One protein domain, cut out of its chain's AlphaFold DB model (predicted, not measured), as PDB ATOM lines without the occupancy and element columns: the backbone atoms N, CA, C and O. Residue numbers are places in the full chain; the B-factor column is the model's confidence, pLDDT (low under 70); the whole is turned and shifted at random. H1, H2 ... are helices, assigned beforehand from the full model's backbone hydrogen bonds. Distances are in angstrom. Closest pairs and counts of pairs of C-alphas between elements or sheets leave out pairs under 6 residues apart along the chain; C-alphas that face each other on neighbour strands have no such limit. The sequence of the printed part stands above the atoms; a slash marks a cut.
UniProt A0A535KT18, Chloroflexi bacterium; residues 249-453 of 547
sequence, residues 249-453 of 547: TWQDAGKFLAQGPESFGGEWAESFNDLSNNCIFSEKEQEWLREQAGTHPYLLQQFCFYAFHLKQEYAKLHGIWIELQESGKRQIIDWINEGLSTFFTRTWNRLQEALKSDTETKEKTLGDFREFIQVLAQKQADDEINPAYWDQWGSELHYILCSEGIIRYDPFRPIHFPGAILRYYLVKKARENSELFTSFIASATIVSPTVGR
ATOM      1  N   THR A 249     132.663 178.436 165.325       89.88
ATOM      2  CA  THR A 249     132.511 179.391 166.433       89.88
ATOM      3  C   THR A 249     131.194 180.143 166.270       89.88
ATOM      4  O   THR A 249     130.660 180.241 165.165       89.88
ATOM      5  N   TRP A 250     130.676 180.717 167.356       89.56
ATOM      6  CA  TRP A 250     129.493 181.577 167.279       89.56
ATOM      7  C   TRP A 250     129.687 182.749 166.305       89.56
ATOM      8  O   TRP A 250     128.800 183.079 165.517       89.56
ATOM      9  N   GLN A 251     130.890 183.332 166.310       88.38
ATOM     10  CA  GLN A 251     131.280 184.405 165.398       88.38
ATOM     11  C   GLN A 251     131.342 183.925 163.944       88.38
ATOM     12  O   GLN A 251     130.824 184.598 163.059       88.38
ATOM     13  N   ASP A 252     131.954 182.769 163.695       88.06
ATOM     14  CA  ASP A 252     132.079 182.208 162.353       88.06
ATOM     15  C   ASP A 252     130.714 181.796 161.778       88.06
ATOM     16  O   ASP A 252     130.448 182.044 160.606       88.06
ATOM     17  N   ALA A 253     129.818 181.249 162.608       91.31
ATOM     18  CA  ALA A 253     128.429 180.997 162.224       91.31
ATOM     19  C   ALA A 253     127.703 182.304 161.866       91.31
ATOM     20  O   ALA A 253     126.984 182.355 160.872       91.31
ATOM     21  N   GLY A 254     127.937 183.381 162.626       90.94
ATOM     22  CA  GLY A 254     127.431 184.715 162.298       90.94
ATOM     23  C   GLY A 254     127.947 185.224 160.948       90.94
ATOM     24  O   GLY A 254     127.151 185.633 160.112       90.94
ATOM     25  N   LYS A 255     129.259 185.131 160.694       87.94
ATOM     26  CA  LYS A 255     129.863 185.515 159.405       87.94
ATOM     27  C   LYS A 255     129.319 184.685 158.240       87.94
ATOM     28  O   LYS A 255     129.057 185.237 157.178       87.94
ATOM     29  N   PHE A 256     129.122 183.382 158.444       88.44
ATOM     30  CA  PHE A 256     128.522 182.493 157.451       88.44
ATOM     31  C   PHE A 256     127.084 182.910 157.098       88.44
ATOM     32  O   PHE A 256     126.704 182.881 155.931       88.44
ATOM     33  N   LEU A 257     126.285 183.327 158.081       91.69
ATOM     34  CA  LEU A 257     124.905 183.778 157.858       91.69
ATOM     35  C   LEU A 257     124.821 185.193 157.271       91.69
ATOM     36  O   LEU A 257     123.897 185.487 156.517       91.69
ATOM     37  N   ALA A 258     125.797 186.046 157.582       89.56
ATOM     38  CA  ALA A 258     125.888 187.426 157.112       89.56
ATOM     39  C   ALA A 258     126.509 187.571 155.708       89.56
ATOM     40  O   ALA A 258     126.839 188.683 155.297       89.56
ATOM     41  N   GLN A 259     126.690 186.469 154.970       85.88
ATOM     42  CA  GLN A 259     127.228 186.501 153.609       85.88
ATOM     43  C   GLN A 259     126.343 187.346 152.684       85.88
ATOM     44  O   GLN A 259     125.137 187.117 152.556       85.88
ATOM     45  N   GLY A 260     126.970 188.319 152.027       85.62
ATOM     46  CA  GLY A 260     126.333 189.144 151.006       85.62
ATOM     47  C   GLY A 260     126.438 188.510 149.616       85.62
ATOM     48  O   GLY A 260     127.187 187.553 149.437       85.62
ATOM     49  N   PRO A 261     125.744 189.055 148.607       85.12
ATOM     50  CA  PRO A 261     125.810 188.569 147.228       85.12
ATOM     51  C   PRO A 261     127.238 188.495 146.670       85.12
ATOM     52  O   PRO A 261     127.608 187.500 146.057       85.12
ATOM     53  N   GLU A 262     128.067 189.496 146.979       81.06
ATOM     54  CA  GLU A 262     129.493 189.565 146.609       81.06
ATOM     55  C   GLU A 262     130.312 188.382 147.142       81.06
ATOM     56  O   GLU A 262     131.323 188.001 146.556       81.06
ATOM     57  N   SER A 263     129.880 187.770 148.251       77.81
ATOM     58  CA  SER A 263     130.535 186.586 148.807       77.81
ATOM     59  C   SER A 263     130.439 185.373 147.889       77.81
ATOM     60  O   SER A 263     131.207 184.450 148.113       77.81
ATOM     61  N   PHE A 264     129.538 185.383 146.899       78.06
ATOM     62  CA  PHE A 264     129.269 184.296 145.949       78.06
ATOM     63  C   PHE A 264     129.760 184.607 144.522       78.06
ATOM     64  O   PHE A 264     129.459 183.862 143.585       78.06
ATOM     65  N   GLY A 265     130.522 185.696 144.359       76.81
ATOM     66  CA  GLY A 265     131.134 186.124 143.103       76.81
ATOM     67  C   GLY A 265     130.367 187.251 142.411       76.81
ATOM     68  O   GLY A 265     129.144 187.348 142.527       76.81
ATOM     69  N   GLY A 266     131.091 188.088 141.660       78.31
ATOM     70  CA  GLY A 266     130.538 189.291 141.027       78.31
ATOM     71  C   GLY A 266     129.356 189.010 140.096       78.31
ATOM     72  O   GLY A 266     128.339 189.687 140.180       78.31
ATOM     73  N   GLU A 267     129.422 187.951 139.279       78.75
ATOM     74  CA  GLU A 267     128.309 187.568 138.392       78.75
ATOM     75  C   GLU A 267     127.044 187.176 139.171       78.75
ATOM     76  O   GLU A 267     125.933 187.560 138.804       78.75
ATOM     77  N   TRP A 268     127.203 186.437 140.277       83.69
ATOM     78  CA  TRP A 268     126.081 186.067 141.138       83.69
ATOM     79  C   TRP A 268     125.489 187.309 141.812       83.69
ATOM     80  O   TRP A 268     124.267 187.465 141.860       83.69
ATOM     81  N   ALA A 269     126.356 188.207 142.290       83.75
ATOM     82  CA  ALA A 269     125.972 189.455 142.934       83.75
ATOM     83  C   ALA A 269     125.195 190.379 141.991       83.75
ATOM     84  O   ALA A 269     124.103 190.822 142.348       83.75
ATOM     85  N   GLU A 270     125.701 190.606 140.776       84.19
ATOM     86  CA  GLU A 270     125.026 191.405 139.749       84.19
ATOM     87  C   GLU A 270     123.624 190.867 139.459       84.19
ATOM     88  O   GLU A 270     122.650 191.615 139.527       84.19
ATOM     89  N   SER A 271     123.502 189.559 139.215       84.75
ATOM     90  CA  SER A 271     122.206 188.931 138.957       84.75
ATOM     91  C   SER A 271     121.244 189.015 140.143       84.75
ATOM     92  O   SER A 271     120.034 189.060 139.930       84.75
ATOM     93  N   PHE A 272     121.730 188.984 141.387       86.50
ATOM     94  CA  PHE A 272     120.871 189.039 142.574       86.50
ATOM     95  C   PHE A 272     120.429 190.465 142.920       86.50
ATOM     96  O   PHE A 272     119.300 190.664 143.374       86.50
ATOM     97  N   ASN A 273     121.286 191.458 142.688       85.75
ATOM     98  CA  ASN A 273     121.004 192.860 142.999       85.75
ATOM     99  C   ASN A 273     119.851 193.435 142.154       85.75
ATOM    100  O   ASN A 273     119.197 194.383 142.579       85.75
ATOM    101  N   ASP A 274     119.521 192.807 141.021       77.38
ATOM    102  CA  ASP A 274     118.308 193.109 140.247       77.38
ATOM    103  C   ASP A 274     116.998 192.808 141.018       77.38
ATOM    104  O   ASP A 274     115.931 193.299 140.646       77.38
ATOM    105  N   LEU A 275     117.057 191.994 142.082       77.06
ATOM    106  CA  LEU A 275     115.903 191.498 142.844       77.06
ATOM    107  C   LEU A 275     115.813 192.051 144.280       77.06
ATOM    108  O   LEU A 275     114.732 192.049 144.875       77.06
ATOM    109  N   SER A 276     116.934 192.473 144.873       76.81
ATOM    110  CA  SER A 276     117.039 192.795 146.304       76.81
ATOM    111  C   SER A 276     118.078 193.883 146.590       76.81
ATOM    112  O   SER A 276     119.053 194.035 145.865       76.81
ATOM    113  N   ASN A 277     117.918 194.579 147.720       66.19
ATOM    114  CA  ASN A 277     118.863 195.575 148.238       66.19
ATOM    115  C   ASN A 277     120.071 194.916 148.945       66.19
ATOM    116  O   ASN A 277     120.313 195.155 150.127       66.19
ATOM    117  N   ASN A 278     120.837 194.093 148.226       71.44
ATOM    118  CA  ASN A 278     122.169 193.595 148.610       71.44
ATOM    119  C   ASN A 278     122.270 192.648 149.828       71.44
ATOM    120  O   ASN A 278     123.383 192.299 150.219       71.44
ATOM    121  N   CYS A 279     121.170 192.194 150.437       83.94
ATOM    122  CA  CYS A 279     121.211 191.186 151.506       83.94
ATOM    123  C   CYS A 279     120.389 189.938 151.156       83.94
ATOM    124  O   CYS A 279     119.243 190.030 150.705       83.94
ATOM    125  N   ILE A 280     120.966 188.758 151.401       89.25
ATOM    126  CA  ILE A 280     120.288 187.469 151.197       89.25
ATOM    127  C   ILE A 280     119.338 187.189 152.364       89.25
ATOM    128  O   ILE A 280     118.143 186.952 152.153       89.25
ATOM    129  N   PHE A 281     119.867 187.282 153.585       92.56
ATOM    130  CA  PHE A 281     119.125 187.149 154.834       92.56
ATOM    131  C   PHE A 281     119.232 188.436 155.647       92.56
ATOM    132  O   PHE A 281     120.334 188.960 155.827       92.56
ATOM    133  N   SER A 282     118.107 188.942 156.150       92.25
ATOM    134  CA  SER A 282     118.113 190.074 157.082       92.25
ATOM    135  C   SER A 282     118.675 189.666 158.446       92.25
ATOM    136  O   SER A 282     118.738 188.483 158.767       92.25
ATOM    137  N   GLU A 283     119.048 190.631 159.288       92.88
ATOM    138  CA  GLU A 283     119.594 190.351 160.628       92.88
ATOM    139  C   GLU A 283     118.662 189.470 161.475       92.88
ATOM    140  O   GLU A 283     119.118 188.545 162.144       92.88
ATOM    141  N   LYS A 284     117.343 189.685 161.380       92.94
ATOM    142  CA  LYS A 284     116.337 188.863 162.072       92.94
ATOM    143  C   LYS A 284     116.288 187.432 161.544       92.94
ATOM    144  O   LYS A 284     116.077 186.493 162.308       92.94
ATOM    145  N   GLU A 285     116.450 187.252 160.234       94.75
ATOM    146  CA  GLU A 285     116.534 185.917 159.641       94.75
ATOM    147  C   GLU A 285     117.826 185.223 160.059       94.75
ATOM    148  O   GLU A 285     117.783 184.051 160.411       94.75
ATOM    149  N   GLN A 286     118.951 185.939 160.081       94.88
ATOM    150  CA  GLN A 286     120.229 185.408 160.550       94.88
ATOM    151  C   GLN A 286     120.141 184.969 162.019       94.88
ATOM    152  O   GLN A 286     120.574 183.868 162.356       94.88
ATOM    153  N   GLU A 287     119.532 185.781 162.887       94.38
ATOM    154  CA  GLU A 287     119.299 185.433 164.292       94.38
ATOM    155  C   GLU A 287     118.438 184.172 164.423       94.38
ATOM    156  O   GLU A 287     118.841 183.227 165.100       94.38
ATOM    157  N   TRP A 288     117.317 184.106 163.700       95.50
ATOM    158  CA  TRP A 288     116.443 182.933 163.703       95.50
ATOM    159  C   TRP A 288     117.147 181.675 163.169       95.50
ATOM    160  O   TRP A 288     117.091 180.622 163.801       95.50
ATOM    161  N   LEU A 289     117.847 181.766 162.033       96.00
ATOM    162  CA  LEU A 289     118.600 180.648 161.450       96.00
ATOM    163  C   LEU A 289     119.636 180.111 162.446       96.00
ATOM    164  O   LEU A 289     119.763 178.895 162.613       96.00
ATOM    165  N   ARG A 290     120.337 181.010 163.147       94.81
ATOM    166  CA  ARG A 290     121.317 180.651 164.176       94.81
ATOM    167  C   ARG A 290     120.665 180.063 165.424       94.81
ATOM    168  O   ARG A 290     121.201 179.112 165.975       94.81
ATOM    169  N   GLU A 291     119.507 180.557 165.852       94.88
ATOM    170  CA  GLU A 291     118.747 179.970 166.962       94.88
ATOM    171  C   GLU A 291     118.352 178.515 166.652       94.88
ATOM    172  O   GLU A 291     118.501 177.620 167.490       94.88
ATOM    173  N   GLN A 292     117.897 178.247 165.421       95.06
ATOM    174  CA  GLN A 292     117.446 176.911 165.026       95.06
ATOM    175  C   GLN A 292     118.600 175.926 164.801       95.06
ATOM    176  O   GLN A 292     118.565 174.799 165.308       95.06
ATOM    177  N   ALA A 293     119.618 176.334 164.041       93.94
ATOM    178  CA  ALA A 293     120.724 175.470 163.632       93.94
ATOM    179  C   ALA A 293     121.917 175.483 164.604       93.94
ATOM    180  O   ALA A 293     122.703 174.531 164.639       93.94
ATOM    181  N   GLY A 294     122.056 176.541 165.405       94.31
ATOM    182  CA  GLY A 294     123.220 176.792 166.248       94.31
ATOM    183  C   GLY A 294     124.457 177.063 165.401       94.31
ATOM    184  O   GLY A 294     124.421 177.806 164.424       94.31
ATOM    185  N   THR A 295     125.561 176.418 165.762       93.31
ATOM    186  CA  THR A 295     126.845 176.513 165.053       93.31
ATOM    187  C   THR A 295     127.161 175.285 164.195       93.31
ATOM    188  O   THR A 295     128.247 175.204 163.613       93.31
ATOM    189  N   HIS A 296     126.256 174.302 164.115       93.50
ATOM    190  CA  HIS A 296     126.526 173.068 163.384       93.50
ATOM    191  C   HIS A 296     126.520 173.334 161.863       93.50
ATOM    192  O   HIS A 296     125.465 173.663 161.321       93.50
ATOM    193  N   PRO A 297     127.634 173.103 161.134       90.88
ATOM    194  CA  PRO A 297     127.774 173.459 159.718       90.88
ATOM    195  C   PRO A 297     126.688 172.867 158.822       90.88
ATOM    196  O   PRO A 297     126.040 173.585 158.071       90.88
ATOM    197  N   TYR A 298     126.445 171.557 158.938       90.62
ATOM    198  CA  TYR A 298     125.424 170.890 158.131       90.62
ATOM    199  C   TYR A 298     124.011 171.415 158.405       90.62
ATOM    200  O   TYR A 298     123.283 171.696 157.462       90.62
ATOM    201  N   LEU A 299     123.629 171.613 159.673       92.88
ATOM    202  CA  LEU A 299     122.320 172.178 160.007       92.88
ATOM    203  C   LEU A 299     122.191 173.607 159.477       92.88
ATOM    204  O   LEU A 299     121.195 173.911 158.830       92.88
ATOM    205  N   LEU A 300     123.208 174.451 159.680       92.88
ATOM    206  CA  LEU A 300     123.231 175.818 159.155       92.88
ATOM    207  C   LEU A 300     123.057 175.830 157.638       92.88
ATOM    208  O   LEU A 300     122.221 176.570 157.127       92.88
ATOM    209  N   GLN A 301     123.783 174.968 156.925       90.31
ATOM    210  CA  GLN A 301     123.667 174.840 155.479       90.31
ATOM    211  C   GLN A 301     122.257 174.421 155.049       90.31
ATOM    212  O   GLN A 301     121.708 175.020 154.131       90.31
ATOM    213  N   GLN A 302     121.648 173.433 155.714       91.44
ATOM    214  CA  GLN A 302     120.288 172.979 155.396       91.44
ATOM    215  C   GLN A 302     119.256 174.086 155.641       91.44
ATOM    216  O   GLN A 302     118.426 174.361 154.776       91.44
ATOM    217  N   PHE A 303     119.347 174.780 156.777       94.12
ATOM    218  CA  PHE A 303     118.485 175.920 157.082       94.12
ATOM    219  C   PHE A 303     118.636 177.047 156.055       94.12
ATOM    220  O   PHE A 303     117.629 177.526 155.540       94.12
ATOM    221  N   CYS A 304     119.867 177.414 155.687       93.12
ATOM    222  CA  CYS A 304     120.121 178.422 154.654       93.12
ATOM    223  C   CYS A 304     119.600 177.978 153.283       93.12
ATOM    224  O   CYS A 304     118.987 178.772 152.573       93.12
ATOM    225  N   PHE A 305     119.783 176.706 152.922       91.56
ATOM    226  CA  PHE A 305     119.302 176.148 151.664       91.56
ATOM    227  C   PHE A 305     117.782 176.259 151.539       91.56
ATOM    228  O   PHE A 305     117.295 176.829 150.559       91.56
ATOM    229  N   TYR A 306     117.031 175.766 152.526       92.88
ATOM    230  CA  TYR A 306     115.568 175.806 152.490       92.88
ATOM    231  C   TYR A 306     115.018 177.229 152.635       92.88
ATOM    232  O   TYR A 306     114.061 177.578 151.944       92.88
ATOM    233  N   ALA A 307     115.647 178.069 153.464       94.31
ATOM    234  CA  ALA A 307     115.309 179.486 153.583       94.31
ATOM    235  C   ALA A 307     115.462 180.217 152.245       94.31
ATOM    236  O   ALA A 307     114.525 180.868 151.783       94.31
ATOM    237  N   PHE A 308     116.616 180.061 151.593       92.56
ATOM    238  CA  PHE A 308     116.870 180.647 150.283       92.56
ATOM    239  C   PHE A 308     115.876 180.129 149.244       92.56
ATOM    240  O   PHE A 308     115.302 180.919 148.500       92.56
ATOM    241  N   HIS A 309     115.633 178.815 149.212       91.25
ATOM    242  CA  HIS A 309     114.707 178.202 148.264       91.25
ATOM    243  C   HIS A 309     113.286 178.763 148.403       91.25
ATOM    244  O   HIS A 309     112.692 179.169 147.408       91.25
ATOM    245  N   LEU A 310     112.759 178.857 149.628       91.75
ATOM    246  CA  LEU A 310     111.416 179.389 149.864       91.75
ATOM    247  C   LEU A 310     111.304 180.862 149.441       91.75
ATOM    248  O   LEU A 310     110.334 181.251 148.787       91.75
ATOM    249  N   LYS A 311     112.312 181.678 149.776       91.94
ATOM    250  CA  LYS A 311     112.377 183.087 149.360       91.94
ATOM    251  C   LYS A 311     112.462 183.218 147.842       91.94
ATOM    252  O   LYS A 311     111.793 184.070 147.268       91.94
ATOM    253  N   GLN A 312     113.219 182.340 147.187       89.75
ATOM    254  CA  GLN A 312     113.331 182.301 145.735       89.75
ATOM    255  C   GLN A 312     112.005 181.933 145.061       89.75
ATOM    256  O   GLN A 312     111.633 182.577 144.085       89.75
ATOM    257  N   GLU A 313     111.267 180.945 145.572       89.69
ATOM    258  CA  GLU A 313     109.941 180.596 145.044       89.69
ATOM    259  C   GLU A 313     108.933 181.735 145.238       89.69
ATOM    260  O   GLU A 313     108.190 182.071 144.315       89.69
ATOM    261  N   TYR A 314     108.957 182.401 146.396       89.31
ATOM    262  CA  TYR A 314     108.130 183.586 146.621       89.31
ATOM    263  C   TYR A 314     108.480 184.710 145.641       89.31
ATOM    264  O   TYR A 314     107.596 185.286 145.002       89.31
ATOM    265  N   ALA A 315     109.774 184.988 145.477       89.31
ATOM    266  CA  ALA A 315     110.248 185.992 144.545       89.31
ATOM    267  C   ALA A 315     109.817 185.661 143.114       89.31
ATOM    268  O   ALA A 315     109.280 186.535 142.448       89.31
ATOM    269  N   LYS A 316     109.936 184.404 142.656       87.88
ATOM    270  CA  LYS A 316     109.462 183.962 141.326       87.88
ATOM    271  C   LYS A 316     107.988 184.283 141.073       87.88
ATOM    272  O   LYS A 316     107.640 184.615 139.945       87.88
ATOM    273  N   LEU A 317     107.142 184.198 142.100       87.44
ATOM    274  CA  LEU A 317     105.706 184.467 141.988       87.44
ATOM    275  C   LEU A 317     105.358 185.959 142.073       87.44
ATOM    276  O   LEU A 317     104.424 186.403 141.407       87.44
ATOM    277  N   HIS A 318     106.081 186.726 142.892       86.50
ATOM    278  CA  HIS A 318     105.697 188.095 143.260       86.50
ATOM    279  C   HIS A 318     106.675 189.185 142.799       86.50
ATOM    280  O   HIS A 318     106.385 190.367 142.955       86.50
ATOM    281  N   GLY A 319     107.820 188.807 142.235       85.19
ATOM    282  CA  GLY A 319     108.869 189.711 141.756       85.19
ATOM    283  C   GLY A 319     109.632 190.453 142.855       85.19
ATOM    284  O   GLY A 319     110.327 191.413 142.548       85.19
ATOM    285  N   ILE A 320     109.487 190.052 144.123       86.94
ATOM    286  CA  ILE A 320     110.078 190.746 145.273       86.94
ATOM    287  C   ILE A 320     110.789 189.773 146.214       86.94
ATOM    288  O   ILE A 320     110.273 188.697 146.527       86.94
ATOM    289  N   TRP A 321     111.964 190.170 146.707       89.88
ATOM    290  CA  TRP A 321     112.672 189.458 147.769       89.88
ATOM    291  C   TRP A 321     112.210 189.968 149.134       89.88
ATOM    292  O   TRP A 321     112.357 191.150 149.441       89.88
ATOM    293  N   ILE A 322     111.642 189.089 149.958       89.12
ATOM    294  CA  ILE A 322     111.102 189.461 151.274       89.12
ATOM    295  C   ILE A 322     111.672 188.591 152.387       89.12
ATOM    296  O   ILE A 322     112.225 187.518 152.142       89.12
ATOM    297  N   GLU A 323     111.513 189.046 153.627       90.50
ATOM    298  CA  GLU A 323     111.802 188.238 154.810       90.50
ATOM    299  C   GLU A 323     110.853 187.034 154.930       90.50
ATOM    300  O   GLU A 323     109.662 187.103 154.590       90.50
ATOM    301  N   LEU A 324     111.382 185.934 155.468       90.94
ATOM    302  CA  LEU A 324     110.635 184.727 155.789       90.94
ATOM    303  C   LEU A 324     109.497 185.016 156.767       90.94
ATOM    304  O   LEU A 324     109.702 185.402 157.919       90.94
ATOM    305  N   GLN A 325     108.282 184.732 156.312       90.31
ATOM    306  CA  GLN A 325     107.084 184.775 157.142       90.31
ATOM    307  C   GLN A 325     107.054 183.594 158.123       90.31
ATOM    308  O   GLN A 325     107.630 182.535 157.862       90.31
ATOM    309  N   GLU A 326     106.318 183.735 159.226       90.44
ATOM    310  CA  GLU A 326     106.208 182.695 160.264       90.44
ATOM    311  C   GLU A 326     105.693 181.346 159.737       90.44
ATOM    312  O   GLU A 326     106.132 180.288 160.190       90.44
ATOM    313  N   SER A 327     104.800 181.351 158.743       88.50
ATOM    314  CA  SER A 327     104.356 180.124 158.068       88.50
ATOM    315  C   SER A 327     105.500 179.423 157.329       88.50
ATOM    316  O   SER A 327     105.637 178.207 157.434       88.50
ATOM    317  N   GLY A 328     106.354 180.189 156.644       88.38
ATOM    318  CA  GLY A 328     107.543 179.684 155.962       88.38
ATOM    319  C   GLY A 328     108.582 179.136 156.938       88.38
ATOM    320  O   GLY A 328     109.114 178.053 156.722       88.38
ATOM    321  N   LYS A 329     108.811 179.824 158.065       92.50
ATOM    322  CA  LYS A 329     109.703 179.339 159.133       92.50
ATOM    323  C   LYS A 329     109.263 177.976 159.676       92.50
ATOM    324  O   LYS A 329     110.093 177.080 159.809       92.50
ATOM    325  N   ARG A 330     107.962 177.794 159.940       90.94
ATOM    326  CA  ARG A 330     107.399 176.499 160.379       90.94
ATOM    327  C   ARG A 330     107.575 175.414 159.321       90.94
ATOM    328  O   ARG A 330     108.061 174.337 159.640       90.94
ATOM    329  N   GLN A 331     107.270 175.732 158.065       91.00
ATOM    330  CA  GLN A 331     107.436 174.806 156.947       91.00
ATOM    331  C   GLN A 331     108.888 174.331 156.787       91.00
ATOM    332  O   GLN A 331     109.125 173.147 156.567       91.00
ATOM    333  N   ILE A 332     109.865 175.231 156.944       92.56
ATOM    334  CA  ILE A 332     111.294 174.884 156.904       92.56
ATOM    335  C   ILE A 332     111.655 173.926 158.046       92.56
ATOM    336  O   ILE A 332     112.358 172.943 157.814       92.56
ATOM    337  N   ILE A 333     111.166 174.178 159.265       91.00
ATOM    338  CA  ILE A 333     111.394 173.289 160.416       91.00
ATOM    339  C   ILE A 333     110.844 171.885 160.134       91.00
ATOM    340  O   ILE A 333     111.535 170.900 160.395       91.00
ATOM    341  N   ASP A 334     109.639 171.785 159.571       86.75
ATOM    342  CA  ASP A 334     109.014 170.502 159.238       86.75
ATOM    343  C   ASP A 334     109.822 169.747 158.170       86.75
ATOM    344  O   ASP A 334     110.196 168.591 158.378       86.75
ATOM    345  N   TRP A 335     110.199 170.424 157.077       87.94
ATOM    346  CA  TRP A 335     111.044 169.847 156.024       87.94
ATOM    347  C   TRP A 335     112.382 169.330 156.550       87.94
ATOM    348  O   TRP A 335     112.820 168.241 156.178       87.94
ATOM    349  N   ILE A 336     113.030 170.087 157.435       87.44
ATOM    350  CA  ILE A 336     114.323 169.713 158.011       87.44
ATOM    351  C   ILE A 336     114.172 168.532 158.973       87.44
ATOM    352  O   ILE A 336     114.981 167.605 158.932       87.44
ATOM    353  N   ASN A 337     113.135 168.514 159.812       82.31
ATOM    354  CA  ASN A 337     112.891 167.400 160.727       82.31
ATOM    355  C   ASN A 337     112.639 166.079 159.982       82.31
ATOM    356  O   ASN A 337     113.130 165.032 160.410       82.31
ATOM    357  N   GLU A 338     111.915 166.121 158.860       81.06
ATOM    358  CA  GLU A 338     111.692 164.948 158.010       81.06
ATOM    359  C   GLU A 338     112.971 164.538 157.262       81.06
ATOM    360  O   GLU A 338     113.388 163.372 157.312       81.06
ATOM    361  N   GLY A 339     113.631 165.504 156.617       78.56
ATOM    362  CA  GLY A 339     114.799 165.280 155.766       78.56
ATOM    363  C   GLY A 339     116.055 164.832 156.518       78.56
ATOM    364  O   GLY A 339     116.854 164.067 155.978       78.56
ATOM    365  N   LEU A 340     116.226 165.247 157.778       85.81
ATOM    366  CA  LEU A 340     117.440 164.978 158.562       85.81
ATOM    367  C   LEU A 340     117.331 163.786 159.520       85.81
ATOM    368  O   LEU A 340     118.241 163.548 160.318       85.81
ATOM    369  N   SER A 341     116.266 162.988 159.432       84.25
ATOM    370  CA  SER A 341     116.062 161.811 160.292       84.25
ATOM    371  C   SER A 341     117.254 160.836 160.289       84.25
ATOM    372  O   SER A 341     117.696 160.391 161.354       84.25
ATOM    373  N   THR A 342     117.834 160.552 159.118       85.56
ATOM    374  CA  THR A 342     119.027 159.697 158.973       85.56
ATOM    375  C   THR A 342     120.261 160.320 159.625       85.56
ATOM    376  O   THR A 342     120.995 159.627 160.331       85.56
ATOM    377  N   PHE A 343     120.476 161.624 159.422       89.38
ATOM    378  CA  PHE A 343     121.584 162.365 160.029       89.38
ATOM    379  C   PHE A 343     121.505 162.291 161.557       89.38
ATOM    380  O   PHE A 343     122.431 161.801 162.202       89.38
ATOM    381  N   PHE A 344     120.361 162.662 162.130       90.25
ATOM    382  CA  PHE A 344     120.155 162.647 163.575       90.25
ATOM    383  C   PHE A 344     120.261 161.244 164.182       90.25
ATOM    384  O   PHE A 344     120.837 161.069 165.260       90.25
ATOM    385  N   THR A 345     119.748 160.224 163.489       88.81
ATOM    386  CA  THR A 345     119.875 158.825 163.928       88.81
ATOM    387  C   THR A 345     121.340 158.394 163.962       88.81
ATOM    388  O   THR A 345     121.781 157.807 164.950       88.81
ATOM    389  N   ARG A 346     122.124 158.731 162.928       87.81
ATOM    390  CA  ARG A 346     123.560 158.423 162.882       87.81
ATOM    391  C   ARG A 346     124.325 159.136 163.999       87.81
ATOM    392  O   ARG A 346     125.104 158.478 164.684       87.81
ATOM    393  N   THR A 347     124.076 160.428 164.219       89.31
ATOM    394  CA  THR A 347     124.699 161.200 165.310       89.31
ATOM    395  C   THR A 347     124.378 160.596 166.675       89.31
ATOM    396  O   THR A 347     125.271 160.410 167.494       89.31
ATOM    397  N   TRP A 348     123.119 160.211 166.912       91.25
ATOM    398  CA  TRP A 348     122.720 159.575 168.169       91.25
ATOM    399  C   TRP A 348     123.423 158.237 168.406       91.25
ATOM    400  O   TRP A 348     123.950 158.012 169.492       91.25
ATOM    401  N   ASN A 349     123.469 157.364 167.397       88.69
ATOM    402  CA  ASN A 349     124.107 156.053 167.527       88.69
ATOM    403  C   ASN A 349     125.600 156.183 167.857       88.69
ATOM    404  O   ASN A 349     126.096 155.487 168.739       88.69
ATOM    405  N   ARG A 350     126.296 157.116 167.197       87.31
ATOM    406  CA  ARG A 350     127.712 157.404 167.462       87.31
ATOM    407  C   ARG A 350     127.941 157.975 168.855       87.31
ATOM    408  O   ARG A 350     128.855 157.547 169.550       87.31
ATOM    409  N   LEU A 351     127.078 158.888 169.296       89.50
ATOM    410  CA  LEU A 351     127.133 159.429 170.651       89.50
ATOM    411  C   LEU A 351     126.923 158.326 171.698       89.50
ATOM    412  O   LEU A 351     127.647 158.264 172.686       89.50
ATOM    413  N   GLN A 352     125.978 157.411 171.470       87.75
ATOM    414  CA  GLN A 352     125.767 156.262 172.353       87.75
ATOM    415  C   GLN A 352     126.967 155.311 172.390       87.75
ATOM    416  O   GLN A 352     127.240 154.742 173.444       87.75
ATOM    417  N   GLU A 353     127.647 155.114 171.262       84.81
ATOM    418  CA  GLU A 353     128.874 154.321 171.185       84.81
ATOM    419  C   GLU A 353     129.999 154.975 171.999       84.81
ATOM    420  O   GLU A 353     130.571 154.318 172.868       84.81
ATOM    421  N   ALA A 354     130.221 156.284 171.818       84.38
ATOM    422  CA  ALA A 354     131.214 157.055 172.570       84.38
ATOM    423  C   ALA A 354     130.973 157.019 174.077       84.38
ATOM    424  O   ALA A 354     131.873 156.730 174.856       84.38
ATOM    425  N   LEU A 355     129.733 157.254 174.503       86.44
ATOM    426  CA  LEU A 355     129.377 157.263 175.922       86.44
ATOM    427  C   LEU A 355     129.504 155.878 176.585       86.44
ATOM    428  O   LEU A 355     129.436 155.770 177.807       86.44
ATOM    429  N   LYS A 356     129.644 154.804 175.796       80.75
ATOM    430  CA  LYS A 356     129.794 153.425 176.279       80.75
ATOM    431  C   LYS A 356     131.212 152.873 176.095       80.75
ATOM    432  O   LYS A 356     131.409 151.708 176.443       80.75
ATOM    433  N   SER A 357     132.157 153.649 175.552       69.62
ATOM    434  CA  SER A 357     133.431 153.114 175.053       69.62
ATOM    435  C   SER A 357     134.431 152.701 176.139       69.62
ATOM    436  O   SER A 357     135.143 151.723 175.939       69.62
ATOM    437  N   ASP A 358     134.498 153.409 177.272       68.69
ATOM    438  CA  ASP A 358     135.476 153.144 178.343       68.69
ATOM    439  C   ASP A 358     134.788 152.493 179.549       68.69
ATOM    440  O   ASP A 358     133.975 153.122 180.218       68.69
ATOM    441  N   THR A 359     135.085 151.225 179.840       67.38
ATOM    442  CA  THR A 359     134.434 150.478 180.929       67.38
ATOM    443  C   THR A 359     134.689 151.049 182.322       67.38
ATOM    444  O   THR A 359     133.859 150.819 183.199       67.38
ATOM    445  N   GLU A 360     135.792 151.770 182.542       75.56
ATOM    446  CA  GLU A 360     136.158 152.282 183.870       75.56
ATOM    447  C   GLU A 360     135.443 153.597 184.197       75.56
ATOM    448  O   GLU A 360     134.993 153.801 185.325       75.56
ATOM    449  N   THR A 361     135.293 154.482 183.211       78.62
ATOM    450  CA  THR A 361     134.693 155.816 183.391       78.62
ATOM    451  C   THR A 361     133.254 155.914 182.890       78.62
ATOM    452  O   THR A 361     132.574 156.892 183.203       78.62
ATOM    453  N   LYS A 362     132.744 154.888 182.193       83.19
ATOM    454  CA  LYS A 362     131.397 154.831 181.595       83.19
ATOM    455  C   LYS A 362     130.288 155.388 182.476       83.19
ATOM    456  O   LYS A 362     129.486 156.189 182.008       83.19
ATOM    457  N   GLU A 363     130.178 154.927 183.721       84.69
ATOM    458  CA  GLU A 363     129.070 155.330 184.598       84.69
ATOM    459  C   GLU A 363     129.117 156.821 184.920       84.69
ATOM    460  O   GLU A 363     128.080 157.486 184.890       84.69
ATOM    461  N   LYS A 364     130.323 157.354 185.146       87.69
ATOM    462  CA  LYS A 364     130.541 158.781 185.366       87.69
ATOM    463  C   LYS A 364     130.234 159.578 184.101       87.69
ATOM    464  O   LYS A 364     129.416 160.484 184.159       87.69
ATOM    465  N   THR A 365     130.798 159.198 182.954       88.38
ATOM    466  CA  THR A 365     130.571 159.885 181.670       88.38
ATOM    467  C   THR A 365     129.084 159.898 181.290       88.38
ATOM    468  O   THR A 365     128.562 160.908 180.821       88.38
ATOM    469  N   LEU A 366     128.361 158.799 181.543       88.44
ATOM    470  CA  LEU A 366     126.907 158.742 181.372       88.44
ATOM    471  C   LEU A 366     126.162 159.624 182.381       88.44
ATOM    472  O   LEU A 366     125.133 160.188 182.019       88.44
ATOM    473  N   GLY A 367     126.636 159.721 183.625       87.88
ATOM    474  CA  GLY A 367     126.107 160.628 184.646       87.88
ATOM    475  C   GLY A 367     126.245 162.093 184.234       87.88
ATOM    476  O   GLY A 367     125.237 162.796 184.152       87.88
ATOM    477  N   ASP A 368     127.456 162.507 183.865       91.56
ATOM    478  CA  ASP A 368     127.769 163.859 183.393       91.56
ATOM    479  C   ASP A 368     126.937 164.199 182.141       91.56
ATOM    480  O   ASP A 368     126.367 165.284 182.027       91.56
ATOM    481  N   PHE A 369     126.766 163.242 181.216       92.94
ATOM    482  CA  PHE A 369     125.939 163.453 180.024       92.94
ATOM    483  C   PHE A 369     124.458 163.645 180.369       92.94
ATOM    484  O   PHE A 369     123.769 164.433 179.721       92.94
ATOM    485  N   ARG A 370     123.938 162.958 181.395       88.19
ATOM    486  CA  ARG A 370     122.555 163.170 181.858       88.19
ATOM    487  C   ARG A 370     122.379 164.574 182.419       88.19
ATOM    488  O   ARG A 370     121.381 165.215 182.092       88.19
ATOM    489  N   GLU A 371     123.317 165.042 183.238       91.19
ATOM    490  CA  GLU A 371     123.291 166.404 183.777       91.19
ATOM    491  C   GLU A 371     123.354 167.437 182.649       91.19
ATOM    492  O   GLU A 371     122.512 168.335 182.586       91.19
ATOM    493  N   PHE A 372     124.256 167.236 181.686       94.50
ATOM    494  CA  PHE A 372     124.314 168.043 180.472       94.50
ATOM    495  C   PHE A 372     122.953 168.114 179.764       94.50
ATOM    496  O   PHE A 372     122.480 169.209 179.468       94.50
ATOM    497  N   ILE A 373     122.269 166.983 179.541       94.50
ATOM    498  CA  ILE A 373     120.941 166.962 178.901       94.50
ATOM    499  C   ILE A 373     119.874 167.699 179.731       94.50
ATOM    500  O   ILE A 373     118.989 168.339 179.156       94.50
ATOM    501  N   GLN A 374     119.929 167.623 181.064       89.56
ATOM    502  CA  GLN A 374     118.992 168.338 181.941       89.56
ATOM    503  C   GLN A 374     119.154 169.852 181.819       89.56
ATOM    504  O   GLN A 374     118.157 170.559 181.656       89.56
ATOM    505  N   VAL A 375     120.398 170.333 181.848       91.62
ATOM    506  CA  VAL A 375     120.716 171.749 181.637       91.62
ATOM    507  C   VAL A 375     120.312 172.163 180.223       91.62
ATOM    508  O   VAL A 375     119.595 173.146 180.045       91.62
ATOM    509  N   LEU A 376     120.684 171.363 179.224       93.44
ATOM    510  CA  LEU A 376     120.404 171.603 177.812       93.44
ATOM    511  C   LEU A 376     118.903 171.791 177.528       93.44
ATOM    512  O   LEU A 376     118.533 172.607 176.688       93.44
ATOM    513  N   ALA A 377     118.020 171.077 178.232       90.69
ATOM    514  CA  ALA A 377     116.573 171.177 178.040       90.69
ATOM    515  C   ALA A 377     115.982 172.562 178.374       90.69
ATOM    516  O   ALA A 377     114.858 172.846 177.962       90.69
ATOM    517  N   GLN A 378     116.711 173.402 179.115       90.50
ATOM    518  CA  GLN A 378     116.260 174.722 179.564       90.50
ATOM    519  C   GLN A 378     116.988 175.886 178.870       90.50
ATOM    520  O   GLN A 378     116.732 177.038 179.209       90.50
ATOM    521  N   LYS A 379     117.907 175.600 177.940       90.88
ATOM    522  CA  LYS A 379     118.880 176.569 177.412       90.88
ATOM    523  C   LYS A 379     118.740 176.783 175.923       90.88
ATOM    524  O   LYS A 379     118.600 175.796 175.208       90.88
ATOM    525  N   GLN A 380     118.782 178.026 175.463       88.69
ATOM    526  CA  GLN A 380     118.769 178.426 174.053       88.69
ATOM    527  C   GLN A 380     120.171 178.392 173.434       88.69
ATOM    528  O   GLN A 380     121.158 178.195 174.132       88.69
ATOM    529  N   ALA A 381     120.259 178.523 172.110       86.62
ATOM    530  CA  ALA A 381     121.529 178.412 171.390       86.62
ATOM    531  C   ALA A 381     122.487 179.581 171.678       86.62
ATOM    532  O   ALA A 381     123.700 179.413 171.635       86.62
ATOM    533  N   ASP A 382     121.942 180.765 171.948       87.81
ATOM    534  CA  ASP A 382     122.679 181.973 172.317       87.81
ATOM    535  C   ASP A 382     123.138 181.973 173.780       87.81
ATOM    536  O   ASP A 382     124.087 182.685 174.109       87.81
ATOM    537  N   ASP A 383     122.546 181.130 174.634       91.38
ATOM    538  CA  ASP A 383     122.996 180.963 176.013       91.38
ATOM    539  C   ASP A 383     124.438 180.434 176.063       91.38
ATOM    540  O   ASP A 383     124.803 179.440 175.421       91.38
ATOM    541  N   GLU A 384     125.252 181.069 176.904       92.25
ATOM    542  CA  GLU A 384     126.600 180.609 177.212       92.25
ATOM    543  C   GLU A 384     126.564 179.489 178.264       92.25
ATOM    544  O   GLU A 384     125.829 179.539 179.261       92.25
ATOM    545  N   ILE A 385     127.387 178.463 178.061       91.06
ATOM    546  CA  ILE A 385     127.628 177.421 179.053       91.06
ATOM    547  C   ILE A 385     128.486 178.028 180.157       91.06
ATOM    548  O   ILE A 385     129.608 178.474 179.919       91.06
ATOM    549  N   ASN A 386     127.964 178.018 181.384       90.12
ATOM    550  CA  ASN A 386     128.718 178.465 182.546       90.12
ATOM    551  C   ASN A 386     130.002 177.619 182.682       90.12
ATOM    552  O   ASN A 386     129.882 176.390 182.756       90.12
ATOM    553  N   PRO A 387     131.196 178.236 182.781       87.31
ATOM    554  CA  PRO A 387     132.452 177.512 182.969       87.31
ATOM    555  C   PRO A 387     132.417 176.523 184.135       87.31
ATOM    556  O   PRO A 387     132.982 175.447 184.029       87.31
ATOM    557  N   ALA A 388     131.674 176.822 185.208       87.38
ATOM    558  CA  ALA A 388     131.526 175.910 186.338       87.38
ATOM    559  C   ALA A 388     130.798 174.604 185.975       87.38
ATOM    560  O   ALA A 388     131.159 173.558 186.503       87.38
ATOM    561  N   TYR A 389     129.794 174.648 185.088       87.88
ATOM    562  CA  TYR A 389     129.138 173.431 184.591       87.88
ATOM    563  C   TYR A 389     130.050 172.664 183.645       87.88
ATOM    564  O   TYR A 389     130.131 171.445 183.734       87.88
ATOM    565  N   TRP A 390     130.757 173.385 182.771       89.88
ATOM    566  CA  TRP A 390     131.744 172.781 181.887       89.88
ATOM    567  C   TRP A 390     132.807 172.052 182.714       89.88
ATOM    568  O   TRP A 390     132.909 170.844 182.639       89.88
ATOM    569  N   ASP A 391     133.498 172.715 183.635       87.69
ATOM    570  CA  ASP A 391     134.555 172.088 184.441       87.69
ATOM    571  C   ASP A 391     134.081 170.893 185.299       87.69
ATOM    572  O   ASP A 391     134.893 170.042 185.675       87.69
ATOM    573  N   GLN A 392     132.781 170.809 185.611       88.88
ATOM    574  CA  GLN A 392     132.173 169.665 186.301       88.88
ATOM    575  C   GLN A 392     131.998 168.447 185.391       88.88
ATOM    576  O   GLN A 392     132.235 167.318 185.832       88.88
ATOM    577  N   TRP A 393     131.605 168.664 184.137       87.12
ATOM    578  CA  TRP A 393     131.483 167.619 183.130       87.12
ATOM    579  C   TRP A 393     132.893 167.120 182.787       87.12
ATOM    580  O   TRP A 393     133.751 167.868 182.338       87.12
ATOM    581  N   GLY A 394     133.212 165.856 183.076       85.69
ATOM    582  CA  GLY A 394     134.587 165.368 182.949       85.69
ATOM    583  C   GLY A 394     135.191 165.591 181.551       85.69
ATOM    584  O   GLY A 394     134.488 165.610 180.540       85.69
ATOM    585  N   SER A 395     136.525 165.675 181.466       86.25
ATOM    586  CA  SER A 395     137.258 165.905 180.203       86.25
ATOM    587  C   SER A 395     136.911 164.918 179.084       86.25
ATOM    588  O   SER A 395     137.033 165.234 177.903       86.25
ATOM    589  N   GLU A 396     136.487 163.713 179.457       87.12
ATOM    590  CA  GLU A 396     135.999 162.695 178.537       87.12
ATOM    591  C   GLU A 396     134.697 163.115 177.848       87.12
ATOM    592  O   GLU A 396     134.607 163.069 176.621       87.12
ATOM    593  N   LEU A 397     133.712 163.604 178.609       90.56
ATOM    594  CA  LEU A 397     132.473 164.100 178.026       90.56
ATOM    595  C   LEU A 397     132.739 165.315 177.131       90.56
ATOM    596  O   LEU A 397     132.200 165.385 176.028       90.56
ATOM    597  N   HIS A 398     133.619 166.228 177.549       89.62
ATOM    598  CA  HIS A 398     134.034 167.360 176.714       89.62
ATOM    599  C   HIS A 398     134.548 166.915 175.356       89.62
ATOM    600  O   HIS A 398     134.111 167.431 174.324       89.62
ATOM    601  N   TYR A 399     135.450 165.934 175.355       87.06
ATOM    602  CA  TYR A 399     136.013 165.405 174.129       87.06
ATOM    603  C   TYR A 399     134.935 164.811 173.219       87.06
ATOM    604  O   TYR A 399     134.927 165.098 172.020       87.06
ATOM    605  N   ILE A 400     133.997 164.042 173.784       89.25
ATOM    606  CA  ILE A 400     132.885 163.432 173.044       89.25
ATOM    607  C   ILE A 400     131.984 164.508 172.424       89.25
ATOM    608  O   ILE A 400     131.734 164.473 171.219       89.25
ATOM    609  N   LEU A 401     131.530 165.491 173.212       91.81
ATOM    610  CA  LEU A 401     130.633 166.553 172.738       91.81
ATOM    611  C   LEU A 401     131.280 167.407 171.635       91.81
ATOM    612  O   LEU A 401     130.611 167.762 170.663       91.81
ATOM    613  N   CYS A 402     132.579 167.698 171.754       89.69
ATOM    614  CA  CYS A 402     133.325 168.441 170.737       89.69
ATOM    615  C   CYS A 402     133.542 167.616 169.461       89.69
ATOM    616  O   CYS A 402     133.365 168.116 168.349       89.69
ATOM    617  N   SER A 403     133.908 166.341 169.612       86.44
ATOM    618  CA  SER A 403     134.249 165.461 168.486       86.44
ATOM    619  C   SER A 403     133.034 165.038 167.668       86.44
ATOM    620  O   SER A 403     133.145 164.923 166.447       86.44
ATOM    621  N   GLU A 404     131.875 164.859 168.312       88.75
ATOM    622  CA  GLU A 404     130.596 164.570 167.646       88.75
ATOM    623  C   GLU A 404     129.896 165.831 167.108       88.75
ATOM    624  O   GLU A 404     128.791 165.745 166.576       88.75
ATOM    625  N   GLY A 405     130.533 167.005 167.205       89.50
ATOM    626  CA  GLY A 405     129.997 168.244 166.646       89.50
ATOM    627  C   GLY A 405     128.742 168.743 167.367       89.50
ATOM    628  O   GLY A 405     127.870 169.332 166.736       89.50
ATOM    629  N   ILE A 406     128.629 168.502 168.673       92.88
ATOM    630  CA  ILE A 406     127.508 168.995 169.487       92.88
ATOM    631  C   ILE A 406     127.833 170.383 170.042       92.88
ATOM    632  O   ILE A 406     126.972 171.259 170.050       92.88
ATOM    633  N   ILE A 407     129.073 170.585 170.493       92.00
ATOM    634  CA  ILE A 407     129.555 171.835 171.093       92.00
ATOM    635  C   ILE A 407     130.893 172.206 170.456       92.00
ATOM    636  O   ILE A 407     131.666 171.324 170.082       92.00
ATOM    637  N   ARG A 408     131.188 173.507 170.364       89.88
ATOM    638  CA  ARG A 408     132.554 173.981 170.125       89.88
ATOM    639  C   ARG A 408     133.184 174.468 171.420       89.88
ATOM    640  O   ARG A 408     132.648 175.370 172.054       89.88
ATOM    641  N   TYR A 409     134.358 173.940 171.734       87.69
ATOM    642  CA  TYR A 409     135.238 174.441 172.777       87.69
ATOM    643  C   TYR A 409     136.420 175.211 172.177       87.69
ATOM    644  O   TYR A 409     137.147 174.700 171.319       87.69
ATOM    645  N   ASP A 410     136.624 176.430 172.669       80.50
ATOM    646  CA  ASP A 410     137.808 177.256 172.443       80.50
ATOM    647  C   ASP A 410     138.195 177.873 173.801       80.50
ATOM    648  O   ASP A 410     137.362 178.565 174.388       80.50
ATOM    649  N   PRO A 411     139.418 177.642 174.320       77.00
ATOM    650  CA  PRO A 411     139.831 178.112 175.646       77.00
ATOM    651  C   PRO A 411     139.681 179.619 175.881       77.00
ATOM    652  O   PRO A 411     139.667 180.058 177.028       77.00
ATOM    653  N   PHE A 412     139.617 180.418 174.814       78.62
ATOM    654  CA  PHE A 412     139.573 181.876 174.897       78.62
ATOM    655  C   PHE A 412     138.235 182.467 174.454       78.62
ATOM    656  O   PHE A 412     138.128 183.688 174.316       78.62
ATOM    657  N   ARG A 413     137.218 181.634 174.201       82.50
ATOM    658  CA  ARG A 413     135.897 182.097 173.765       82.50
ATOM    659  C   ARG A 413     134.782 181.471 174.601       82.50
ATOM    660  O   ARG A 413     134.945 180.357 175.097       82.50
ATOM    661  N   PRO A 414     133.631 182.152 174.715       85.88
ATOM    662  CA  PRO A 414     132.445 181.551 175.299       85.88
ATOM    663  C   PRO A 414     132.030 180.278 174.559       85.88
ATOM    664  O   PRO A 414     132.128 180.177 173.330       85.88
ATOM    665  N   ILE A 415     131.553 179.307 175.330       90.19
ATOM    666  CA  ILE A 415     131.004 178.048 174.835       90.19
ATOM    667  C   ILE A 415     129.490 178.227 174.759       90.19
ATOM    668  O   ILE A 415     128.885 178.665 175.731       90.19
ATOM    669  N   HIS A 416     128.871 177.866 173.639       92.69
ATOM    670  CA  HIS A 416     127.426 178.006 173.436       92.69
ATOM    671  C   HIS A 416     126.735 176.644 173.350       92.69
ATOM    672  O   HIS A 416     127.342 175.650 172.932       92.69
ATOM    673  N   PHE A 417     125.455 176.600 173.724       94.19
ATOM    674  CA  PHE A 417     124.622 175.409 173.549       94.19
ATOM    675  C   PHE A 417     124.282 175.160 172.062       94.19
ATOM    676  O   PHE A 417     124.288 176.084 171.247       94.19
ATOM    677  N   PRO A 418     123.980 173.906 171.666       95.06
ATOM    678  CA  PRO A 418     123.588 173.597 170.294       95.06
ATOM    679  C   PRO A 418     122.249 174.241 169.907       95.06
ATOM    680  O   PRO A 418     121.394 174.515 170.751       95.06
ATOM    681  N   GLY A 419     122.042 174.388 168.595       94.75
ATOM    682  CA  GLY A 419     120.809 174.915 168.009       94.75
ATOM    683  C   GLY A 419     119.552 174.162 168.431       94.75
ATOM    684  O   GLY A 419     119.601 172.965 168.742       94.75
ATOM    685  N   ALA A 420     118.411 174.851 168.385       94.12
ATOM    686  CA  ALA A 420     117.132 174.341 168.859       94.12
ATOM    687  C   ALA A 420     116.785 172.953 168.293       94.12
ATOM    688  O   ALA A 420     116.358 172.089 169.058       94.12
ATOM    689  N   ILE A 421     117.017 172.694 167.000       94.06
ATOM    690  CA  ILE A 421     116.696 171.394 166.388       94.06
ATOM    691  C   ILE A 421     117.517 170.256 167.004       94.06
ATOM    692  O   ILE A 421     116.952 169.247 167.433       94.06
ATOM    693  N   LEU A 422     118.843 170.411 167.085       93.94
ATOM    694  CA  LEU A 422     119.712 169.383 167.662       93.94
ATOM    695  C   LEU A 422     119.428 169.211 169.157       93.94
ATOM    696  O   LEU A 422     119.319 168.083 169.636       93.94
ATOM    697  N   ARG A 423     119.229 170.319 169.878       94.44
ATOM    698  CA  ARG A 423     118.821 170.329 171.287       94.44
ATOM    699  C   ARG A 423     117.549 169.513 171.511       94.44
ATOM    700  O   ARG A 423     117.548 168.584 172.319       94.44
ATOM    701  N   TYR A 424     116.468 169.831 170.793       92.75
ATOM    702  CA  TYR A 424     115.189 169.131 170.927       92.75
ATOM    703  C   TYR A 424     115.328 167.648 170.598       92.75
ATOM    704  O   TYR A 424     114.771 166.810 171.310       92.75
ATOM    705  N   TYR A 425     116.103 167.315 169.565       93.44
ATOM    706  CA  TYR A 425     116.373 165.932 169.204       93.44
ATOM    707  C   TYR A 425     117.112 165.170 170.317       93.44
ATOM    708  O   TYR A 425     116.656 164.098 170.719       93.44
ATOM    709  N   LEU A 426     118.200 165.726 170.864       93.62
ATOM    710  CA  LEU A 426     118.980 165.101 171.939       93.62
ATOM    711  C   LEU A 426     118.144 164.904 173.209       93.62
ATOM    712  O   LEU A 426     118.132 163.811 173.775       93.62
ATOM    713  N   VAL A 427     117.381 165.922 173.620       92.38
ATOM    714  CA  VAL A 427     116.487 165.841 174.788       92.38
ATOM    715  C   VAL A 427     115.398 164.788 174.572       92.38
ATOM    716  O   VAL A 427     115.132 163.978 175.463       92.38
ATOM    717  N   LYS A 428     114.781 164.752 173.384       91.12
ATOM    718  CA  LYS A 428     113.783 163.736 173.026       91.12
ATOM    719  C   LYS A 428     114.384 162.332 173.093       91.12
ATOM    720  O   LYS A 428     113.801 161.454 173.724       91.12
ATOM    721  N   LYS A 429     115.563 162.125 172.504       90.62
ATOM    722  CA  LYS A 429     116.227 160.817 172.476       90.62
ATOM    723  C   LYS A 429     116.679 160.345 173.848       90.62
ATOM    724  O   LYS A 429     116.500 159.169 174.158       90.62
ATOM    725  N   ALA A 430     117.190 161.239 174.689       87.31
ATOM    726  CA  ALA A 430     117.532 160.910 176.067       87.31
ATOM    727  C   ALA A 430     116.302 160.444 176.869       87.31
ATOM    728  O   ALA A 430     116.394 159.471 177.613       87.31
ATOM    729  N   ARG A 431     115.133 161.072 176.659       84.81
ATOM    730  CA  ARG A 431     113.860 160.645 177.274       84.81
ATOM    731  C   ARG A 431     113.374 159.293 176.749       84.81
ATOM    732  O   ARG A 431     112.958 158.461 177.542       84.81
ATOM    733  N   GLU A 432     113.433 159.067 175.435       84.25
ATOM    734  CA  GLU A 432     113.048 157.789 174.807       84.25
ATOM    735  C   GLU A 432     113.930 156.619 175.261       84.25
ATOM    736  O   GLU A 432     113.479 155.481 175.308       84.25
ATOM    737  N   ASN A 433     115.188 156.898 175.606       75.69
ATOM    738  CA  ASN A 433     116.164 155.903 176.036       75.69
ATOM    739  C   ASN A 433     116.325 155.873 177.562       75.69
ATOM    740  O   ASN A 433     117.390 155.500 178.052       75.69
ATOM    741  N   SER A 434     115.290 156.240 178.326       64.81
ATOM    742  CA  SER A 434     115.341 156.280 179.796       64.81
ATOM    743  C   SER A 434     115.799 154.962 180.436       64.81
ATOM    744  O   SER A 434     116.314 154.977 181.547       64.81
ATOM    745  N   GLU A 435     115.669 153.832 179.733       57.94
ATOM    746  CA  GLU A 435     116.184 152.520 180.150       57.94
ATOM    747  C   GLU A 435     117.720 152.428 180.135       57.94
ATOM    748  O   GLU A 435     118.309 151.912 181.086       57.94
ATOM    749  N   LEU A 436     118.390 153.008 179.125       52.28
ATOM    750  CA  LEU A 436     119.853 153.198 179.106       52.28
ATOM    751  C   LEU A 436     120.323 154.205 180.171       52.28
ATOM    752  O   LEU A 436     121.507 154.256 180.506       52.28
ATOM    753  N   PHE A 437     119.392 154.999 180.701       49.75
ATOM    754  CA  PHE A 437     119.614 156.048 181.688       49.75
ATOM    755  C   PHE A 437     118.847 155.780 182.993       49.75
ATOM    756  O   PHE A 437     118.344 156.707 183.631       49.75
ATOM    757  N   THR A 438     118.735 154.508 183.386       39.53
ATOM    758  CA  THR A 438     117.979 154.077 184.566       39.53
ATOM    759  C   THR A 438     118.554 154.692 185.841       39.53
ATOM    760  O   THR A 438     119.577 154.239 186.344       39.53
ATOM    761  N   SER A 439     117.898 155.760 186.317       39.03
ATOM    762  CA  SER A 439     117.590 156.059 187.731       39.03
ATOM    763  C   SER A 439     117.098 157.503 187.976       39.03
ATOM    764  O   SER A 439     117.504 158.087 188.967       39.03
ATOM    765  N   PHE A 440     116.256 158.144 187.142       38.34
ATOM    766  CA  PHE A 440     115.903 159.562 187.423       38.34
ATOM    767  C   PHE A 440     114.550 160.114 186.935       38.34
ATOM    768  O   PHE A 440     114.439 161.309 186.674       38.34
ATOM    769  N   ILE A 441     113.473 159.324 186.863       40.97
ATOM    770  CA  ILE A 441     112.126 159.912 186.668       40.97
ATOM    771  C   ILE A 441     111.360 159.919 187.993       40.97
ATOM    772  O   ILE A 441     110.384 159.200 188.172       40.97
ATOM    773  N   ALA A 442     111.830 160.734 188.938       36.84
ATOM    774  CA  ALA A 442     111.038 161.133 190.106       36.84
ATOM    775  C   ALA A 442     111.196 162.619 190.486       36.84
ATOM    776  O   ALA A 442     110.452 163.106 191.331       36.84
ATOM    777  N   SER A 443     112.114 163.373 189.871       35.44
ATOM    778  CA  SER A 443     112.492 164.697 190.393       35.44
ATOM    779  C   SER A 443     112.914 165.700 189.313       35.44
ATOM    780  O   SER A 443     113.882 166.433 189.466       35.44
ATOM    781  N   ALA A 444     112.149 165.782 188.224       33.03
ATOM    782  CA  ALA A 444     112.174 166.945 187.338       33.03
ATOM    783  C   ALA A 444     110.755 167.250 186.844       33.03
ATOM    784  O   ALA A 444     110.378 166.958 185.710       33.03
ATOM    785  N   THR A 445     109.946 167.838 187.723       34.78
ATOM    786  CA  THR A 445     108.746 168.594 187.353       34.78
ATOM    787  C   THR A 445     109.187 169.851 186.602       34.78
ATOM    788  O   THR A 445     109.230 170.948 187.146       34.78
ATOM    789  N   ILE A 446     109.544 169.687 185.329       32.16
ATOM    790  CA  ILE A 446     109.560 170.792 184.376       32.16
ATOM    791  C   ILE A 446     108.224 170.730 183.656       32.16
ATOM    792  O   ILE A 446     107.924 169.785 182.923       32.16
ATOM    793  N   VAL A 447     107.410 171.742 183.930       30.09
ATOM    794  CA  VAL A 447     106.164 172.042 183.235       30.09
ATOM    795  C   VAL A 447     106.488 172.189 181.751       30.09
ATOM    796  O   VAL A 447     107.015 173.204 181.306       30.09
ATOM    797  N   SER A 448     106.207 171.144 180.979       25.02
ATOM    798  CA  SER A 448     106.142 171.244 179.526       25.02
ATOM    799  C   SER A 448     104.919 172.103 179.183       25.02
ATOM    800  O   SER A 448     103.823 171.763 179.638       25.02
ATOM    801  N   PRO A 449     105.022 173.144 178.339       26.97
ATOM    802  CA  PRO A 449     103.876 173.545 177.550       26.97
ATOM    803  C   PRO A 449     103.631 172.406 176.557       26.97
ATOM    804  O   PRO A 449     104.373 172.184 175.603       26.97
ATOM    805  N   THR A 450     102.627 171.595 176.861       30.45
ATOM    806  CA  THR A 450     102.102 170.543 176.001       30.45
ATOM    807  C   THR A 450     101.513 171.140 174.728       30.45
ATOM    808  O   THR A 450     100.403 171.662 174.769       30.45
ATOM    809  N   VAL A 451     102.182 170.956 173.590       36.28
ATOM    810  CA  VAL A 451     101.506 170.671 172.314       36.28
ATOM    811  C   VAL A 451     102.323 169.600 171.595       36.28
ATOM    812  O   VAL A 451     103.426 169.842 171.126       36.28
ATOM    813  N   GLY A 452     101.794 168.382 171.593       32.22
ATOM    814  CA  GLY A 452     102.439 167.199 171.031       32.22
ATOM    815  C   GLY A 452     101.900 165.946 171.703       32.22
ATOM    816  O   GLY A 452     102.636 165.244 172.394       32.22
ATOM    817  N   ARG A 453     100.587 165.704 171.583       47.66
ATOM    818  CA  ARG A 453      99.991 164.419 171.969       47.66
ATOM    819  C   ARG A 453     100.605 163.356 171.061       47.66
ATOM    820  O   ARG A 453     100.323 163.331 169.870       47.66
TER     821      ARG A 453
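What this domain is: This is residues 249 to 453 of the 547 residues of a protein of Chloroflexi bacterium (UniProt A0A535KT18). Picture two lobes of helices set end to end: in one, the long helix H5 has H4 and H6 packed on it and H1 packed on H4, with the small pair H2 and H3 at the far end; in the other, H11 packs on H7 and H8, and H10 packs on H8. The lobes join where H6 leads into H7 and where the ends of H4 and H11 meet, and residues 447 to 453 stick out as a tail. The printed part has 205 residues with eleven named helices, H1 to H11 in chain order, and no named strand; the class is all helix. It is compact, with a radius of gyration of the C-alphas of 19.4 A and spans of 62 by 43 by 27 A.

Where its parts are: Find C-alpha 297 at (127.774, 173.459, 159.718); from there H5, residues 297 to 318, runs 31.2 A to C-alpha 318 at (105.697, 188.095, 143.260). Before it look for H1 at residues 250 to 257, H2 at 261 to 264, H3 at 266 to 273 and H4 at 283 to 293, 15.2 A long. After it come H6, residues 326 to 339, 19.9 A; H7, residues 341 to 354, 20.1 A; H8, residues 362 to 376, 20.4 A; H9, residues 387 to 392; H10, residues 395 to 403; and H11, residues 420 to 432, 18.1 A, ending at C-alpha 432 (113.048, 157.789, 174.807).

How they stand to each other: Start at H5, which touches H6 with its residues 302 to 310 alone, closest at the C-alphas of Tyr 306 and Ile 332, 6.2 A apart, at a steep tilt of 48 degrees, opposite ways. Its residues 299 to 304 alone touch H4, closest at the C-alphas of Ala 293 and Leu 300, 5.1 A. H1 touches H4 at the C-alphas of Leu 257 and Gln 286, 5.6 A. H2 and H3 touch, with the C-alphas of Pro 261 and Ala 269 4.4 A apart, and H3 and H5 are apart. H4 and H11 touch only at their ends, closest at the C-alphas of Gln 292 and Ala 420, 4.6 A. H6 and H7 meet only through their link. H11 touches H7 at the C-alphas of Phe 344 and Tyr 425, 7.5 A, and H8 at those of Ile 373 and Val 427, 6.2 A. H8 touches H10 at the C-alphas of Thr 365 and Leu 397, 5.9 A; H9 is close to H8 but not clearly touching. In each helix but H2, which is too short for such a pair, every O i to N i+4 pair is within hydrogen-bond range.

The domain as a whole: The two C-alphas farthest apart are those of Gly 319 and Glu 360, 62.6 A. The printed part has no cut; the link from H10 to H11, 16 residues, is long. Mean pLDDT of the printed part is 83.3; look for values under 70 at residue 277, residues 357 to 359 and residues 434 to 453.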